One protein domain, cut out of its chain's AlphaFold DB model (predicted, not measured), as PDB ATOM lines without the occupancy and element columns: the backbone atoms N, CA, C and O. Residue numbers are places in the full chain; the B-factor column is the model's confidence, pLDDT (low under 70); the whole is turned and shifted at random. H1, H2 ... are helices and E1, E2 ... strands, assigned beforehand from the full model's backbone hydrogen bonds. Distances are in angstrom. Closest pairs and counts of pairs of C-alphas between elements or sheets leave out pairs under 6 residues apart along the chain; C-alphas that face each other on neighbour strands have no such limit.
ATOM      1  N   GLY A   9      -3.353 -41.965  21.190       62.16
ATOM      2  CA  GLY A   9      -3.094 -43.376  20.945       62.16
ATOM      3  C   GLY A   9      -2.216 -43.577  19.712       62.16
ATOM      4  O   GLY A   9      -2.332 -42.856  18.724       62.16
ATOM      5  N   VAL A  10      -1.361 -44.597  19.740       65.00
ATOM      6  CA  VAL A  10      -0.657 -45.090  18.554       65.00
ATOM      7  C   VAL A  10      -0.984 -46.567  18.407       65.00
ATOM      8  O   VAL A  10      -0.694 -47.372  19.290       65.00
ATOM      9  N   GLN A  11      -1.620 -46.933  17.296       64.25
ATOM     10  CA  GLN A  11      -1.874 -48.325  16.958       64.25
ATOM     11  C   GLN A  11      -0.701 -48.840  16.132       64.25
ATOM     12  O   GLN A  11      -0.457 -48.366  15.019       64.25
ATOM     13  N   SER A  12       0.024 -49.812  16.677       75.94
ATOM     14  CA  SER A  12       1.115 -50.485  15.984       75.94
ATOM     15  C   SER A  12       0.615 -51.749  15.281       75.94
ATOM     16  O   SER A  12      -0.238 -52.476  15.790       75.94
ATOM     17  N   ARG A  13       1.142 -52.007  14.083       69.44
ATOM     18  CA  ARG A  13       0.981 -53.274  13.364       69.44
ATOM     19  C   ARG A  13       2.350 -53.826  12.999       69.44
ATOM     20  O   ARG A  13       3.272 -53.071  12.693       69.44
ATOM     21  N   THR A  14       2.469 -55.145  12.990       69.19
ATOM     22  CA  THR A  14       3.651 -55.820  12.461       69.19
ATOM     23  C   THR A  14       3.583 -55.830  10.936       69.19
ATOM     24  O   THR A  14       2.566 -56.183  10.340       69.19
ATOM     25  N   VAL A  15       4.657 -55.368  10.299       74.94
ATOM     26  CA  VAL A  15       4.802 -55.329   8.841       74.94
ATOM     27  C   VAL A  15       5.825 -56.386   8.460       74.94
ATOM     28  O   VAL A  15       6.942 -56.376   8.979       74.94
ATOM     29  N   TRP A  16       5.438 -57.289   7.565       70.19
ATOM     30  CA  TRP A  16       6.250 -58.427   7.147       70.19
ATOM     31  C   TRP A  16       6.623 -58.271   5.677       70.19
ATOM     32  O   TRP A  16       5.800 -57.852   4.864       70.19
ATOM     33  N   CYS A  17       7.856 -58.624   5.343       75.75
ATOM     34  CA  CYS A  17       8.294 -58.761   3.963       75.75
ATOM     35  C   CYS A  17       7.907 -60.142   3.467       75.75
ATOM     36  O   CYS A  17       8.247 -61.124   4.120       75.75
ATOM     37  N   ILE A  18       7.201 -60.225   2.346       76.25
ATOM     38  CA  ILE A  18       6.821 -61.494   1.726       76.25
ATOM     39  C   ILE A  18       7.499 -61.583   0.363       76.25
ATOM     40  O   ILE A  18       7.456 -60.636  -0.421       76.25
ATOM     41  N   HIS A  19       8.146 -62.716   0.102       72.62
ATOM     42  CA  HIS A  19       8.704 -63.025  -1.210       72.62
ATOM     43  C   HIS A  19       7.571 -63.306  -2.210       72.62
ATOM     44  O   HIS A  19       6.479 -63.702  -1.806       72.62
ATOM     45  N   SER A  20       7.816 -63.189  -3.518       76.38
ATOM     46  CA  SER A  20       6.819 -63.514  -4.560       76.38
ATOM     47  C   SER A  20       6.268 -64.948  -4.474       76.38
ATOM     48  O   SER A  20       5.221 -65.243  -5.038       76.38
ATOM     49  N   GLU A  21       6.956 -65.821  -3.738       76.69
ATOM     50  CA  GLU A  21       6.602 -67.222  -3.488       76.69
ATOM     51  C   GLU A  21       5.853 -67.444  -2.154       76.69
ATOM     52  O   GLU A  21       5.580 -68.581  -1.786       76.69
ATOM     53  N   GLY A  22       5.505 -66.379  -1.416       70.69
ATOM     54  CA  GLY A  22       4.609 -66.434  -0.249       70.69
ATOM     55  C   GLY A  22       5.274 -66.590   1.127       70.69
ATOM     56  O   GLY A  22       4.583 -66.523   2.142       70.69
ATOM     57  N   TRP A  23       6.598 -66.747   1.201       68.56
ATOM     58  CA  TRP A  23       7.325 -66.880   2.472       68.56
ATOM     59  C   TRP A  23       7.672 -65.521   3.092       68.56
ATOM     60  O   TRP A  23       8.091 -64.598   2.386       68.56
ATOM     61  N   THR A  24       7.539 -65.396   4.417       74.75
ATOM     62  CA  THR A  24       7.899 -64.176   5.156       74.75
ATOM     63  C   THR A  24       9.401 -64.119   5.437       74.75
ATOM     64  O   THR A  24       9.954 -65.054   6.015       74.75
ATOM     65  N   THR A  25      10.059 -63.013   5.098       71.56
ATOM     66  CA  THR A  25      11.492 -62.782   5.329       71.56
ATOM     67  C   THR A  25      11.726 -61.650   6.333       71.56
ATOM     68  O   THR A  25      10.840 -60.837   6.602       71.56
ATOM     69  N   HIS A  26      12.949 -61.549   6.863       66.06
ATOM     70  CA  HIS A  26      13.339 -60.451   7.752       66.06
ATOM     71  C   HIS A  26      13.212 -59.082   7.050       66.06
ATOM     72  O   HIS A  26      13.490 -58.958   5.855       66.06
ATOM     73  N   HIS A  27      12.809 -58.043   7.790       64.06
ATOM     74  CA  HIS A  27      12.474 -56.720   7.236       64.06
ATOM     75  C   HIS A  27      13.655 -55.998   6.563       64.06
ATOM     76  O   HIS A  27      13.450 -55.064   5.794       64.06
ATOM     77  N   SER A  28      14.892 -56.416   6.848       69.94
ATOM     78  CA  SER A  28      16.118 -55.907   6.216       69.94
ATOM     79  C   SER A  28      16.239 -56.274   4.736       69.94
ATOM     80  O   SER A  28      17.013 -55.646   4.022       69.94
ATOM     81  N   ASN A  29      15.491 -57.284   4.282       70.31
ATOM     82  CA  ASN A  29      15.557 -57.792   2.913       70.31
ATOM     83  C   ASN A  29      14.611 -57.043   1.953       70.31
ATOM     84  O   ASN A  29      14.663 -57.278   0.749       70.31
ATOM     85  N   CYS A  30      13.775 -56.127   2.461       73.00
ATOM     86  CA  CYS A  30      13.003 -55.186   1.646       73.00
ATOM     87  C   CYS A  30      13.681 -53.816   1.579       73.00
ATOM     88  O   CYS A  30      14.345 -53.374   2.521       73.00
ATOM     89  N   ARG A  31      13.446 -53.082   0.484       72.94
ATOM     90  CA  ARG A  31      13.834 -51.668   0.400       72.94
ATOM     91  C   ARG A  31      13.072 -50.855   1.447       72.94
ATOM     92  O   ARG A  31      11.851 -50.908   1.522       72.94
ATOM     93  N   HIS A  32      13.804 -50.063   2.230       65.31
ATOM     94  CA  HIS A  32      13.238 -49.246   3.308       65.31
ATOM     95  C   HIS A  32      12.296 -48.141   2.800       65.31
ATOM     96  O   HIS A  32      11.432 -47.703   3.553       65.31
ATOM     97  N   ALA A  33      12.439 -47.719   1.538       65.12
ATOM     98  CA  ALA A  33      11.591 -46.702   0.914       65.12
ATOM     99  C   ALA A  33      10.138 -47.165   0.710       65.12
ATOM    100  O   ALA A  33       9.227 -46.350   0.789       65.12
ATOM    101  N   ASP A  34       9.917 -48.469   0.519       66.19
ATOM    102  CA  ASP A  34       8.589 -49.040   0.266       66.19
ATOM    103  C   ASP A  34       7.926 -49.554   1.552       66.19
ATOM    104  O   ASP A  34       6.884 -50.207   1.504       66.19
ATOM    105  N   LYS A  35       8.540 -49.300   2.718       69.69
ATOM    106  CA  LYS A  35       8.054 -49.780   4.011       69.69
ATOM    107  C   LYS A  35       6.767 -49.032   4.396       69.69
ATOM    108  O   LYS A  35       6.831 -47.838   4.688       69.69
ATOM    109  N   PRO A  36       5.615 -49.719   4.499       73.88
ATOM    110  CA  PRO A  36       4.398 -49.121   5.029       73.88
ATOM    111  C   PRO A  36       4.588 -48.688   6.484       73.88
ATOM    112  O   PRO A  36       5.266 -49.373   7.256       73.88
ATOM    113  N   GLU A  37       3.915 -47.613   6.892       75.44
ATOM    114  CA  GLU A  37       3.921 -47.174   8.289       75.44
ATOM    115  C   GLU A  37       3.459 -48.315   9.217       75.44
ATOM    116  O   GLU A  37       2.388 -48.922   9.048       75.44
ATOM    117  N   SER A  38       4.318 -48.643  10.188       71.62
ATOM    118  CA  SER A  38       4.088 -49.671  11.212       71.62
ATOM    119  C   SER A  38       3.304 -49.140  12.409       71.62
ATOM    120  O   SER A  38       2.927 -49.906  13.291       71.62
ATOM    121  N   GLN A  39       3.087 -47.830  12.462       71.44
ATOM    122  CA  GLN A  39       2.419 -47.129  13.544       71.44
ATOM    123  C   GLN A  39       1.508 -46.072  12.935       71.44
ATOM    124  O   GLN A  39       1.938 -45.337  12.054       71.44
ATOM    125  N   ARG A  40       0.260 -46.009  13.396       72.12
ATOM    126  CA  ARG A  40      -0.678 -44.944  13.029       72.12
ATOM    127  C   ARG A  40      -1.224 -44.280  14.288       72.12
ATOM    128  O   ARG A  40      -1.504 -45.004  15.249       72.12
ATOM    129  N   PRO A  41      -1.428 -42.955  14.302       66.88
ATOM    130  CA  PRO A  41      -2.155 -42.321  15.389       66.88
ATOM    131  C   PRO A  41      -3.587 -42.877  15.420       66.88
ATOM    132  O   PRO A  41      -4.243 -43.012  14.384       66.88
ATOM    133  N   CYS A  42      -4.062 -43.248  16.600       61.88
ATOM    134  CA  CYS A  42      -5.417 -43.711  16.842       61.88
ATOM    135  C   CYS A  42      -6.069 -42.882  17.951       61.88
ATOM    136  O   CYS A  42      -5.424 -42.401  18.881       61.88
ATOM    137  N   PHE A  43      -7.377 -42.700  17.821       64.50
ATOM    138  CA  PHE A  43      -8.196 -41.974  18.779       64.50
ATOM    139  C   PHE A  43      -9.026 -42.990  19.564       64.50
ATOM    140  O   PHE A  43      -9.753 -43.784  18.962       64.50
ATOM    141  N   LYS A  44      -8.883 -43.008  20.894       65.69
ATOM    142  CA  LYS A  44      -9.657 -43.900  21.768       65.69
ATOM    143  C   LYS A  44     -10.998 -43.239  22.086       65.69
ATOM    144  O   LYS A  44     -11.051 -42.257  22.824       65.69
ATOM    145  N   VAL A  45     -12.062 -43.781  21.499       62.50
ATOM    146  CA  VAL A  45     -13.440 -43.317  21.687       62.50
ATOM    147  C   VAL A  45     -14.017 -43.928  22.972       62.50
ATOM    148  O   VAL A  45     -13.780 -45.098  23.254       62.50
ATOM    149  N   CYS A  46     -14.747 -43.135  23.758       70.19
ATOM    150  CA  CYS A  46     -15.292 -43.497  25.075       70.19
ATOM    151  C   CYS A  46     -16.772 -43.094  25.113       70.19
ATOM    152  O   CYS A  46     -17.156 -42.215  24.346       70.19
ATOM    153  N   GLU A  47     -17.602 -43.701  25.966       65.12
ATOM    154  CA  GLU A  47     -19.065 -43.484  25.931       65.12
ATOM    155  C   GLU A  47     -19.472 -42.019  26.167       65.12
ATOM    156  O   GLU A  47     -20.314 -41.493  25.449       65.12
ATOM    157  N   TRP A  48     -18.791 -41.304  27.068       67.44
ATOM    158  CA  TRP A  48     -19.050 -39.882  27.345       67.44
ATOM    159  C   TRP A  48     -18.683 -38.930  26.192       67.44
ATOM    160  O   TRP A  48     -19.082 -37.769  26.187       67.44
ATOM    161  N   HIS A  49     -17.917 -39.393  25.199       70.56
ATOM    162  CA  HIS A  49     -17.608 -38.585  24.021       70.56
ATOM    163  C   HIS A  49     -18.810 -38.449  23.069       70.56
ATOM    164  O   HIS A  49     -18.754 -37.605  22.177       70.56
ATOM    165  N   GLN A  50     -19.880 -39.232  23.249       69.00
ATOM    166  CA  GLN A  50     -21.094 -39.137  22.434       69.00
ATOM    167  C   GLN A  50     -21.732 -37.738  22.500       69.00
ATOM    168  O   GLN A  50     -22.198 -37.240  21.481       69.00
ATOM    169  N   ASP A  51     -21.678 -37.068  23.655       79.81
ATOM    170  CA  ASP A  51     -22.272 -35.734  23.841       79.81
ATOM    171  C   ASP A  51     -21.371 -34.589  23.333       79.81
ATOM    172  O   ASP A  51     -21.772 -33.424  23.274       79.81
ATOM    173  N   LEU A  52     -20.127 -34.905  22.957       82.62
ATOM    174  CA  LEU A  52     -19.132 -33.924  22.520       82.62
ATOM    175  C   LEU A  52     -19.059 -33.734  21.011       82.62
ATOM    176  O   LEU A  52     -18.431 -32.767  20.565       82.62
ATOM    177  N   PHE A  53     -19.649 -34.646  20.241       85.75
ATOM    178  CA  PHE A  53     -19.592 -34.623  18.788       85.75
ATOM    179  C   PHE A  53     -20.976 -34.849  18.200       85.75
ATOM    180  O   PHE A  53     -21.641 -35.834  18.509       85.75
ATOM    181  N   GLU A  54     -21.377 -33.961  17.300       89.31
ATOM    182  CA  GLU A  54     -22.657 -34.046  16.610       89.31
ATOM    183  C   GLU A  54     -22.478 -33.898  15.096       89.31
ATOM    184  O   GLU A  54     -21.519 -33.296  14.601       89.31
ATOM    185  N   TRP A  55     -23.408 -34.483  14.342       91.94
ATOM    186  CA  TRP A  55     -23.477 -34.281  12.900       91.94
ATOM    187  C   TRP A  55     -24.075 -32.908  12.604       91.94
ATOM    188  O   TRP A  55     -25.263 -32.687  12.830       91.94
ATOM    189  N   GLU A  56     -23.282 -32.013  12.022       91.12
ATOM    190  CA  GLU A  56     -23.796 -30.768  11.464       91.12
ATOM    191  C   GLU A  56     -24.217 -30.987  10.009       91.12
ATOM    192  O   GLU A  56     -23.457 -31.468   9.153       91.12
ATOM    193  N   VAL A  57     -25.475 -30.649   9.740       92.56
ATOM    194  CA  VAL A  57     -26.148 -30.921   8.474       92.56
ATOM    195  C   VAL A  57     -26.544 -29.600   7.844       92.56
ATOM    196  O   VAL A  57     -27.255 -28.807   8.458       92.56
ATOM    197  N   SER A  58     -26.101 -29.359   6.612       90.69
ATOM    198  CA  SER A  58     -26.570 -28.200   5.859       90.69
ATOM    199  C   SER A  58     -28.005 -28.404   5.379       90.69
ATOM    200  O   SER A  58     -28.475 -29.537   5.222       90.69
ATOM    201  N   GLU A  59     -28.668 -27.306   5.030       92.31
ATOM    202  CA  GLU A  59     -29.897 -27.376   4.247       92.31
ATOM    203  C   GLU A  59     -29.662 -28.115   2.919       92.31
ATOM    204  O   GLU A  59     -28.533 -28.211   2.411       92.31
ATOM    205  N   TRP A  60     -30.742 -28.671   2.371       91.69
ATOM    206  CA  TRP A  60     -30.717 -29.304   1.060       91.69
ATOM    207  C   TRP A  60     -30.463 -28.260  -0.024       91.69
ATOM    208  O   TRP A  60     -31.146 -27.242  -0.090       91.69
ATOM    209  N   GLY A  61     -29.495 -28.533  -0.899       88.56
ATOM    210  CA  GLY A  61     -29.248 -27.712  -2.077       88.56
ATOM    211  C   GLY A  61     -30.424 -27.724  -3.065       88.56
ATOM    212  O   GLY A  61     -31.398 -28.465  -2.887       88.56
ATOM    213  N   PRO A  62     -30.349 -26.925  -4.142       88.44
ATOM    214  CA  PRO A  62     -31.371 -26.926  -5.181       88.44
ATOM    215  C   PRO A  62     -31.498 -28.314  -5.823       88.44
ATOM    216  O   PRO A  62     -30.511 -29.038  -5.978       88.44
ATOM    217  N   CYS A  63     -32.723 -28.687  -6.190       88.38
ATOM    218  CA  CYS A  63     -32.992 -29.928  -6.909       88.38
ATOM    219  C   CYS A  63     -32.433 -29.815  -8.333       88.38
ATOM    220  O   CYS A  63     -32.855 -28.945  -9.094       88.38
ATOM    221  N   VAL A  64     -31.471 -30.669  -8.683       87.69
ATOM    222  CA  VAL A  64     -30.847 -30.719 -10.017       87.69
ATOM    223  C   VAL A  64     -31.213 -32.013 -10.726       87.69
ATOM    224  O   VAL A  64     -31.390 -33.038 -10.079       87.69
ATOM    225  N   LEU A  65     -31.337 -31.979 -12.055       82.00
ATOM    226  CA  LEU A  65     -31.755 -33.142 -12.841       82.00
ATOM    227  C   LEU A  65     -30.807 -34.328 -12.654       82.00
ATOM    228  O   LEU A  65     -29.587 -34.185 -12.757       82.00
ATOM    229  N   ALA A  66     -31.381 -35.504 -12.394       75.94
ATOM    230  CA  ALA A  66     -30.609 -36.728 -12.271       75.94
ATOM    231  C   ALA A  66     -30.050 -37.118 -13.655       75.94
ATOM    232  O   ALA A  66     -30.827 -37.224 -14.609       75.94
ATOM    233  N   PRO A  67     -28.730 -37.332 -13.809       63.78
ATOM    234  CA  PRO A  67     -28.169 -37.779 -15.078       63.78
ATOM    235  C   PRO A  67     -28.713 -39.169 -15.423       63.78
ATOM    236  O   PRO A  67     -28.540 -40.129 -14.672       63.78
ATOM    237  N   PHE A  68     -29.385 -39.274 -16.568       54.72
ATOM    238  CA  PHE A  68     -29.947 -40.529 -17.055       54.72
ATOM    239  C   PHE A  68     -28.808 -41.414 -17.588       54.72
ATOM    240  O   PHE A  68     -28.269 -41.167 -18.665       54.72
ATOM    241  N   GLN A  69     -28.408 -42.440 -16.833       49.84
ATOM    242  CA  GLN A  69     -27.527 -43.494 -17.341       49.84
ATOM    243  C   GLN A  69     -28.358 -44.493 -18.151       49.84
ATOM    244  O   GLN A  69     -28.772 -45.533 -17.652       49.84
ATOM    245  N   ILE A  81     -44.188 -34.610 -18.711       69.25
ATOM    246  CA  ILE A  81     -45.654 -34.583 -18.606       69.25
ATOM    247  C   ILE A  81     -46.096 -33.909 -17.300       69.25
ATOM    248  O   ILE A  81     -47.010 -33.091 -17.307       69.25
ATOM    249  N   THR A  82     -45.459 -34.242 -16.170       72.12
ATOM    250  CA  THR A  82     -45.816 -33.700 -14.840       72.12
ATOM    251  C   THR A  82     -44.609 -33.272 -13.996       72.12
ATOM    252  O   THR A  82     -44.592 -32.151 -13.491       72.12
ATOM    253  N   ALA A  83     -43.571 -34.110 -13.873       79.44
ATOM    254  CA  ALA A  83     -42.301 -33.741 -13.239       79.44
ATOM    255  C   ALA A  83     -41.116 -34.598 -13.728       79.44
ATOM    256  O   ALA A  83     -41.290 -35.752 -14.124       79.44
ATOM    257  N   GLN A  84     -39.903 -34.045 -13.661       80.75
ATOM    258  CA  GLN A  84     -38.628 -34.739 -13.876       80.75
ATOM    259  C   GLN A  84     -38.017 -35.166 -12.540       80.75
ATOM    260  O   GLN A  84     -38.178 -34.492 -11.521       80.75
ATOM    261  N   HIS A  85     -37.278 -36.274 -12.547       83.19
ATOM    262  CA  HIS A  85     -36.550 -36.737 -11.371       83.19
ATOM    263  C   HIS A  85     -35.257 -35.936 -11.206       83.19
ATOM    264  O   HIS A  85     -34.440 -35.838 -12.126       83.19
ATOM    265  N   GLY A  86     -35.074 -35.379 -10.017       85.31
ATOM    266  CA  GLY A  86     -33.865 -34.687  -9.617       85.31
ATOM    267  C   GLY A  86     -33.245 -35.283  -8.360       85.31
ATOM    268  O   GLY A  86     -33.830 -36.126  -7.676       85.31
ATOM    269  N   ILE A  87     -32.040 -34.817  -8.059       87.06
ATOM    270  CA  ILE A  87     -31.283 -35.151  -6.863       87.06
ATOM    271  C   ILE A  87     -30.936 -33.840  -6.154       87.06
ATOM    272  O   ILE A  87     -30.410 -32.909  -6.763       87.06
ATOM    273  N   GLN A  88     -31.223 -33.766  -4.857       91.25
ATOM    274  CA  GLN A  88     -30.707 -32.720  -3.976       91.25
ATOM    275  C   GLN A  88     -29.490 -33.239  -3.228       91.25
ATOM    276  O   GLN A  88     -29.466 -34.382  -2.776       91.25
ATOM    277  N   ARG A  89     -28.491 -32.370  -3.067       90.88
ATOM    278  CA  ARG A  89     -27.265 -32.655  -2.317       90.88
ATOM    279  C   ARG A  89     -27.167 -31.741  -1.111       90.88
ATOM    280  O   ARG A  89     -27.497 -30.560  -1.210       90.88
ATOM    281  N   ARG A  90     -26.674 -32.267   0.003       91.31
ATOM    282  CA  ARG A  90     -26.329 -31.483   1.196       91.31
ATOM    283  C   ARG A  90     -24.959 -31.879   1.722       91.31
ATOM    284  O   ARG A  90     -24.436 -32.941   1.386       91.31
ATOM    285  N   LYS A  91     -24.376 -31.024   2.553       91.00
ATOM    286  CA  LYS A  91     -23.109 -31.296   3.230       91.00
ATOM    287  C   LYS A  91     -23.401 -31.802   4.637       91.00
ATOM    288  O   LYS A  91     -24.190 -31.204   5.363       91.00
ATOM    289  N   VAL A  92     -22.752 -32.900   5.007       91.62
ATOM    290  CA  VAL A  92     -22.803 -33.486   6.350       91.62
ATOM    291  C   VAL A  92     -21.368 -33.583   6.835       91.62
ATOM    292  O   VAL A  92     -20.552 -34.215   6.166       91.62
ATOM    293  N   HIS A  93     -21.072 -32.941   7.959       91.06
ATOM    294  CA  HIS A  93     -19.741 -32.904   8.553       91.06
ATOM    295  C   HIS A  93     -19.848 -33.061  10.069       91.06
ATOM    296  O   HIS A  93     -20.836 -32.669  10.680       91.06
ATOM    297  N   CYS A  94     -18.853 -33.714  10.661       90.50
ATOM    298  CA  CYS A  94     -18.808 -33.946  12.098       90.50
ATOM    299  C   CYS A  94     -18.240 -32.701  12.777       90.50
ATOM    300  O   CYS A  94     -17.176 -32.221  12.375       90.50
ATOM    301  N   VAL A  95     -18.924 -32.184  13.793       91.69
ATOM    302  CA  VAL A  95     -18.476 -31.007  14.541       91.69
ATOM    303  C   VAL A  95     -18.433 -31.290  16.031       91.69
ATOM    304  O   VAL A  95     -19.115 -32.177  16.539       91.69
ATOM    305  N   ARG A  96     -17.615 -30.523  16.749       88.12
ATOM    306  CA  ARG A  96     -17.577 -30.570  18.211       88.12
ATOM    307  C   ARG A  96     -18.663 -29.670  18.808       88.12
ATOM    308  O   ARG A  96     -18.683 -28.476  18.510       88.12
ATOM    309  N   THR A  97     -19.491 -30.194  19.711       85.12
ATOM    310  CA  THR A  97     -20.653 -29.491  20.302       85.12
ATOM    311  C   THR A  97     -20.266 -28.173  20.991       85.12
ATOM    312  O   THR A  97     -21.013 -27.200  20.969       85.12
ATOM    313  N   SER A  98     -19.065 -28.099  21.580       84.62
ATOM    314  CA  SER A  98     -18.625 -26.941  22.372       84.62
ATOM    315  C   SER A  98     -18.250 -25.704  21.552       84.62
ATOM    316  O   SER A  98     -18.367 -24.587  22.044       84.62
ATOM    317  N   ASN A  99     -17.711 -25.880  20.342       85.69
ATOM    318  CA  ASN A  99     -17.137 -24.780  19.552       85.69
ATOM    319  C   ASN A  99     -17.432 -24.866  18.045       85.69
ATOM    320  O   ASN A  99     -16.884 -24.072  17.284       85.69
ATOM    321  N   ARG A 100     -18.248 -25.840  17.616       85.06
ATOM    322  CA  ARG A 100     -18.610 -26.121  16.215       85.06
ATOM    323  C   ARG A 100     -17.428 -26.228  15.253       85.06
ATOM    324  O   ARG A 100     -17.533 -25.930  14.069       85.06
ATOM    325  N   THR A 101     -16.274 -26.665  15.752       88.94
ATOM    326  CA  THR A 101     -15.119 -26.921  14.883       88.94
ATOM    327  C   THR A 101     -15.314 -28.228  14.125       88.94
ATOM    328  O   THR A 101     -15.688 -29.239  14.724       88.94
ATOM    329  N   ALA A 102     -15.064 -28.203  12.814       88.06
ATOM    330  CA  ALA A 102     -15.134 -29.391  11.973       88.06
ATOM    331  C   ALA A 102     -14.014 -30.374  12.339       88.06
ATOM    332  O   ALA A 102     -12.833 -30.018  12.356       88.06
ATOM    333  N   VAL A 103     -14.393 -31.617  12.615       86.75
ATOM    334  CA  VAL A 103     -13.491 -32.725  12.939       86.75
ATOM    335  C   VAL A 103     -13.668 -33.859  11.928       86.75
ATOM    336  O   VAL A 103     -14.538 -33.826  11.057       86.75
ATOM    337  N   THR A 104     -12.820 -34.885  11.999       84.62
ATOM    338  CA  THR A 104     -12.879 -36.009  11.057       84.62
ATOM    339  C   THR A 104     -14.204 -36.769  11.172       84.62
ATOM    340  O   THR A 104     -14.573 -37.189  12.267       84.62
ATOM    341  N   GLU A 105     -14.860 -37.036  10.040       84.56
ATOM    342  CA  GLU A 105     -16.174 -37.708   9.960       84.56
ATOM    343  C   GLU A 105     -16.221 -39.065  10.687       84.56
ATOM    344  O   GLU A 105     -17.232 -39.408  11.295       84.56
ATOM    345  N   ARG A 106     -15.088 -39.782  10.719       81.62
ATOM    346  CA  ARG A 106     -14.925 -41.073  11.411       81.62
ATOM    347  C   ARG A 106     -15.266 -41.031  12.904       81.62
ATOM    348  O   ARG A 106     -15.576 -42.070  13.472       81.62
ATOM    349  N   ILE A 107     -15.168 -39.861  13.542       79.44
ATOM    350  CA  ILE A 107     -15.492 -39.691  14.966       79.44
ATOM    351  C   ILE A 107     -17.004 -39.807  15.166       79.44
ATOM    352  O   ILE A 107     -17.441 -40.607  15.984       79.44
ATOM    353  N   CYS A 108     -17.805 -39.074  14.388       84.00
ATOM    354  CA  CYS A 108     -19.263 -39.143  14.487       84.00
ATOM    355  C   CYS A 108     -19.818 -40.477  13.961       84.00
ATOM    356  O   CYS A 108     -20.750 -41.006  14.563       84.00
ATOM    357  N   GLU A 109     -19.219 -41.055  12.908       85.81
ATOM    358  CA  GLU A 109     -19.596 -42.379  12.366       85.81
ATOM    359  C   GLU A 109     -19.493 -43.508  13.400       85.81
ATOM    360  O   GLU A 109     -20.222 -44.493  13.307       85.81
ATOM    361  N   PHE A 110     -18.603 -43.366  14.388       82.69
ATOM    362  CA  PHE A 110     -18.460 -44.333  15.472       82.69
ATOM    363  C   PHE A 110     -19.688 -44.363  16.395       82.69
ATOM    364  O   PHE A 110     -20.046 -45.425  16.896       82.69
ATOM    365  N   PHE A 111     -20.337 -43.214  16.617       81.12
ATOM    366  CA  PHE A 111     -21.494 -43.092  17.511       81.12
ATOM    367  C   PHE A 111     -22.830 -43.205  16.783       81.12
ATOM    368  O   PHE A 111     -23.802 -43.711  17.337       81.12
ATOM    369  N   SER A 112     -22.904 -42.703  15.551       82.25
ATOM    370  CA  SER A 112     -24.133 -42.695  14.764       82.25
ATOM    371  C   SER A 112     -23.835 -42.768  13.265       82.25
ATOM    372  O   SER A 112     -22.857 -42.182  12.798       82.25
ATOM    373  N   PRO A 113     -24.672 -43.466  12.477       85.25
ATOM    374  CA  PRO A 113     -24.441 -43.619  11.049       85.25
ATOM    375  C   PRO A 113     -24.478 -42.268  10.332       85.25
ATOM    376  O   PRO A 113     -25.244 -41.369  10.688       85.25
ATOM    377  N   ARG A 114     -23.674 -42.146   9.273       84.44
ATOM    378  CA  ARG A 114     -23.648 -40.945   8.442       84.44
ATOM    379  C   ARG A 114     -25.021 -40.695   7.818       84.44
ATOM    380  O   ARG A 114     -25.598 -41.564   7.167       84.44
ATOM    381  N   LEU A 115     -25.522 -39.476   7.993       86.31
ATOM    382  CA  LEU A 115     -26.802 -39.047   7.437       86.31
ATOM    383  C   LEU A 115     -26.742 -38.950   5.903       86.31
ATOM    384  O   LEU A 115     -25.689 -38.678   5.324       86.31
ATOM    385  N   ALA A 116     -27.888 -39.136   5.240       87.00
ATOM    386  CA  ALA A 116     -27.974 -39.148   3.777       87.00
ATOM    387  C   ALA A 116     -27.415 -37.856   3.153       87.00
ATOM    388  O   ALA A 116     -27.840 -36.764   3.530       87.00
ATOM    389  N   LEU A 117     -26.483 -37.984   2.203       89.38
ATOM    390  CA  LEU A 117     -25.884 -36.862   1.463       89.38
ATOM    391  C   LEU A 117     -26.721 -36.437   0.252       89.38
ATOM    392  O   LEU A 117     -26.632 -35.291  -0.194       89.38
ATOM    393  N   GLU A 118     -27.526 -37.362  -0.264       91.06
ATOM    394  CA  GLU A 118     -28.354 -37.188  -1.450       91.06
ATOM    395  C   GLU A 118     -29.796 -37.602  -1.144       91.06
ATOM    396  O   GLU A 118     -30.028 -38.564  -0.406       91.06
ATOM    397  N   GLN A 119     -30.761 -36.879  -1.710       89.31
ATOM    398  CA  GLN A 119     -32.170 -37.271  -1.690       89.31
ATOM    399  C   GLN A 119     -32.816 -37.058  -3.056       89.31
ATOM    400  O   GLN A 119     -32.438 -36.151  -3.800       89.31
ATOM    401  N   ALA A 120     -33.808 -37.890  -3.366       87.38
ATOM    402  CA  ALA A 120     -34.622 -37.729  -4.560       87.38
ATOM    403  C   ALA A 120     -35.574 -36.536  -4.403       87.38
ATOM    404  O   ALA A 120     -36.128 -36.295  -3.331       87.38
ATOM    405  N   CYS A 121     -35.781 -35.809  -5.491       87.81
ATOM    406  CA  CYS A 121     -36.709 -34.691  -5.570       87.81
ATOM    407  C   CYS A 121     -37.383 -34.669  -6.945       87.81
ATOM    408  O   CYS A 121     -36.926 -35.315  -7.890       87.81
ATOM    409  N   LEU A 122     -38.490 -33.938  -7.054       85.75
ATOM    410  CA  LEU A 122     -39.232 -33.778  -8.301       85.75
ATOM    411  C   LEU A 122     -39.127 -32.328  -8.771       85.75
ATOM    412  O   LEU A 122     -39.407 -31.405  -8.008       85.75
ATOM    413  N   ILE A 123     -38.725 -32.140 -10.027       84.56
ATOM    414  CA  ILE A 123     -38.663 -30.839 -10.699       84.56
ATOM    415  C   ILE A 123     -39.889 -30.740 -11.609       84.56
ATOM    416  O   ILE A 123     -39.982 -31.526 -12.551       84.56
ATOM    417  N   PRO A 124     -40.841 -29.826 -11.354       84.62
ATOM    418  CA  PRO A 124     -41.994 -29.639 -12.229       84.62
ATOM    419  C   PRO A 124     -41.568 -29.352 -13.669       84.62
ATOM    420  O   PRO A 124     -40.549 -28.702 -13.909       84.62
ATOM    421  N   CYS A 125     -42.352 -29.835 -14.628       83.94
ATOM    422  CA  CYS A 125     -42.076 -29.598 -16.039       83.94
ATOM    423  C   CYS A 125     -42.169 -28.108 -16.394       83.94
ATOM    424  O   CYS A 125     -43.041 -27.415 -15.860       83.94
TER     425      CYS A 125
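Overview. This is residues 9 to 69 and 81 to 125 of the 576 residues of the protein "Thrombospondin type-1 domain-containing protein 7B" of Anabarilius grahami (UniProt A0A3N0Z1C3). Picture a V with unequal arms: in one arm a narrow two-stranded ribbon, E3 with E5, continues into a second, E4 with E6, and H2 packs on E3 and E5; in the other arm the hairpin E1 and E2 opens into the long loop of residues 13 to 38. H1 lies at the corner between the arms. The printed part has 106 residues, with six named strands and two named helices in the order E1 E2 H1 E3 E4 E5 H2 E6; the three two-stranded sheets, E1 - E2, E3 - E5 and E4 - E6, are antiparallel. The class is mixed, helices and strands, with under half of the residues in named elements. The whole is extended, with a radius of gyration of the C-alphas of 22.9 A, and flat, spanning 69 by 42 by 21 A.

Arrangement. Start at E4, residues 83 to 89, and its antiparallel neighbour E6, residues 118 to 124; look at N 86 and O 121, 2.8 A apart and within hydrogen-bond range. Residues 64 to 65 also pair with residues 86 to 87 of E4, antiparallel. E4 runs on into E5, residues 92 to 96, at 28 degrees. E5 is antiparallel to E3, residues 53 to 57, with N 56 and O 93 2.9 A apart. Next find H2, residues 105 to 111: its closest C-alphas to E5 are those of Glu 105 and Cys 94, 5.1 A apart, and to E3 those of Cys 108 and Phe 53, 6.2 A apart. H1, residues 47 to 52, is close to H2 but not clearly touching, the closest C-alphas being those of Gln 50 and Phe 111, 6.3 A apart; they run opposite ways at a steep tilt of 51 degrees. The hairpin of E1, residues 9 to 12, and E2, residues 39 to 43, has N 11 and O 40 2.8 A apart; both strands are apart from E3, E4, E5, E6 and H2. In H1, 0 of 2 O i to N i+4 pairs are within hydrogen-bond range, against 2 of 3 O i to N i+3 pairs; in H2, 2 of 3 O i to N i+4 pairs are.

Along the chain. Find C-alpha 83 at (-42.301, -33.741, -13.239); from there E4 runs 18.6 A to C-alpha 89. E6 runs 19.0 A and ends at C-alpha 124, (-41.994, -29.639, -12.229). E5 measures 13.3 A, E3 12.8 A, E2 12.9 A, H2 10.7 A and H1 10.2 A. E1, 9.6 A long, begins at C-alpha 9, (-3.094, -43.376, 20.945).

Size, cuts and confidence. The two C-alphas farthest apart are those of Ser 28 and Ile 81, at 69.9 A. Residues 70 to 80 are not printed, and C-alphas 69 and 81 are 20.2 A apart across that cut. E1 to E2 is a long link of 26 residues. The mean pLDDT of the printed part is 78.7; look for values under 70 at 25 residues, among them 41 to 45 and 67 to 69.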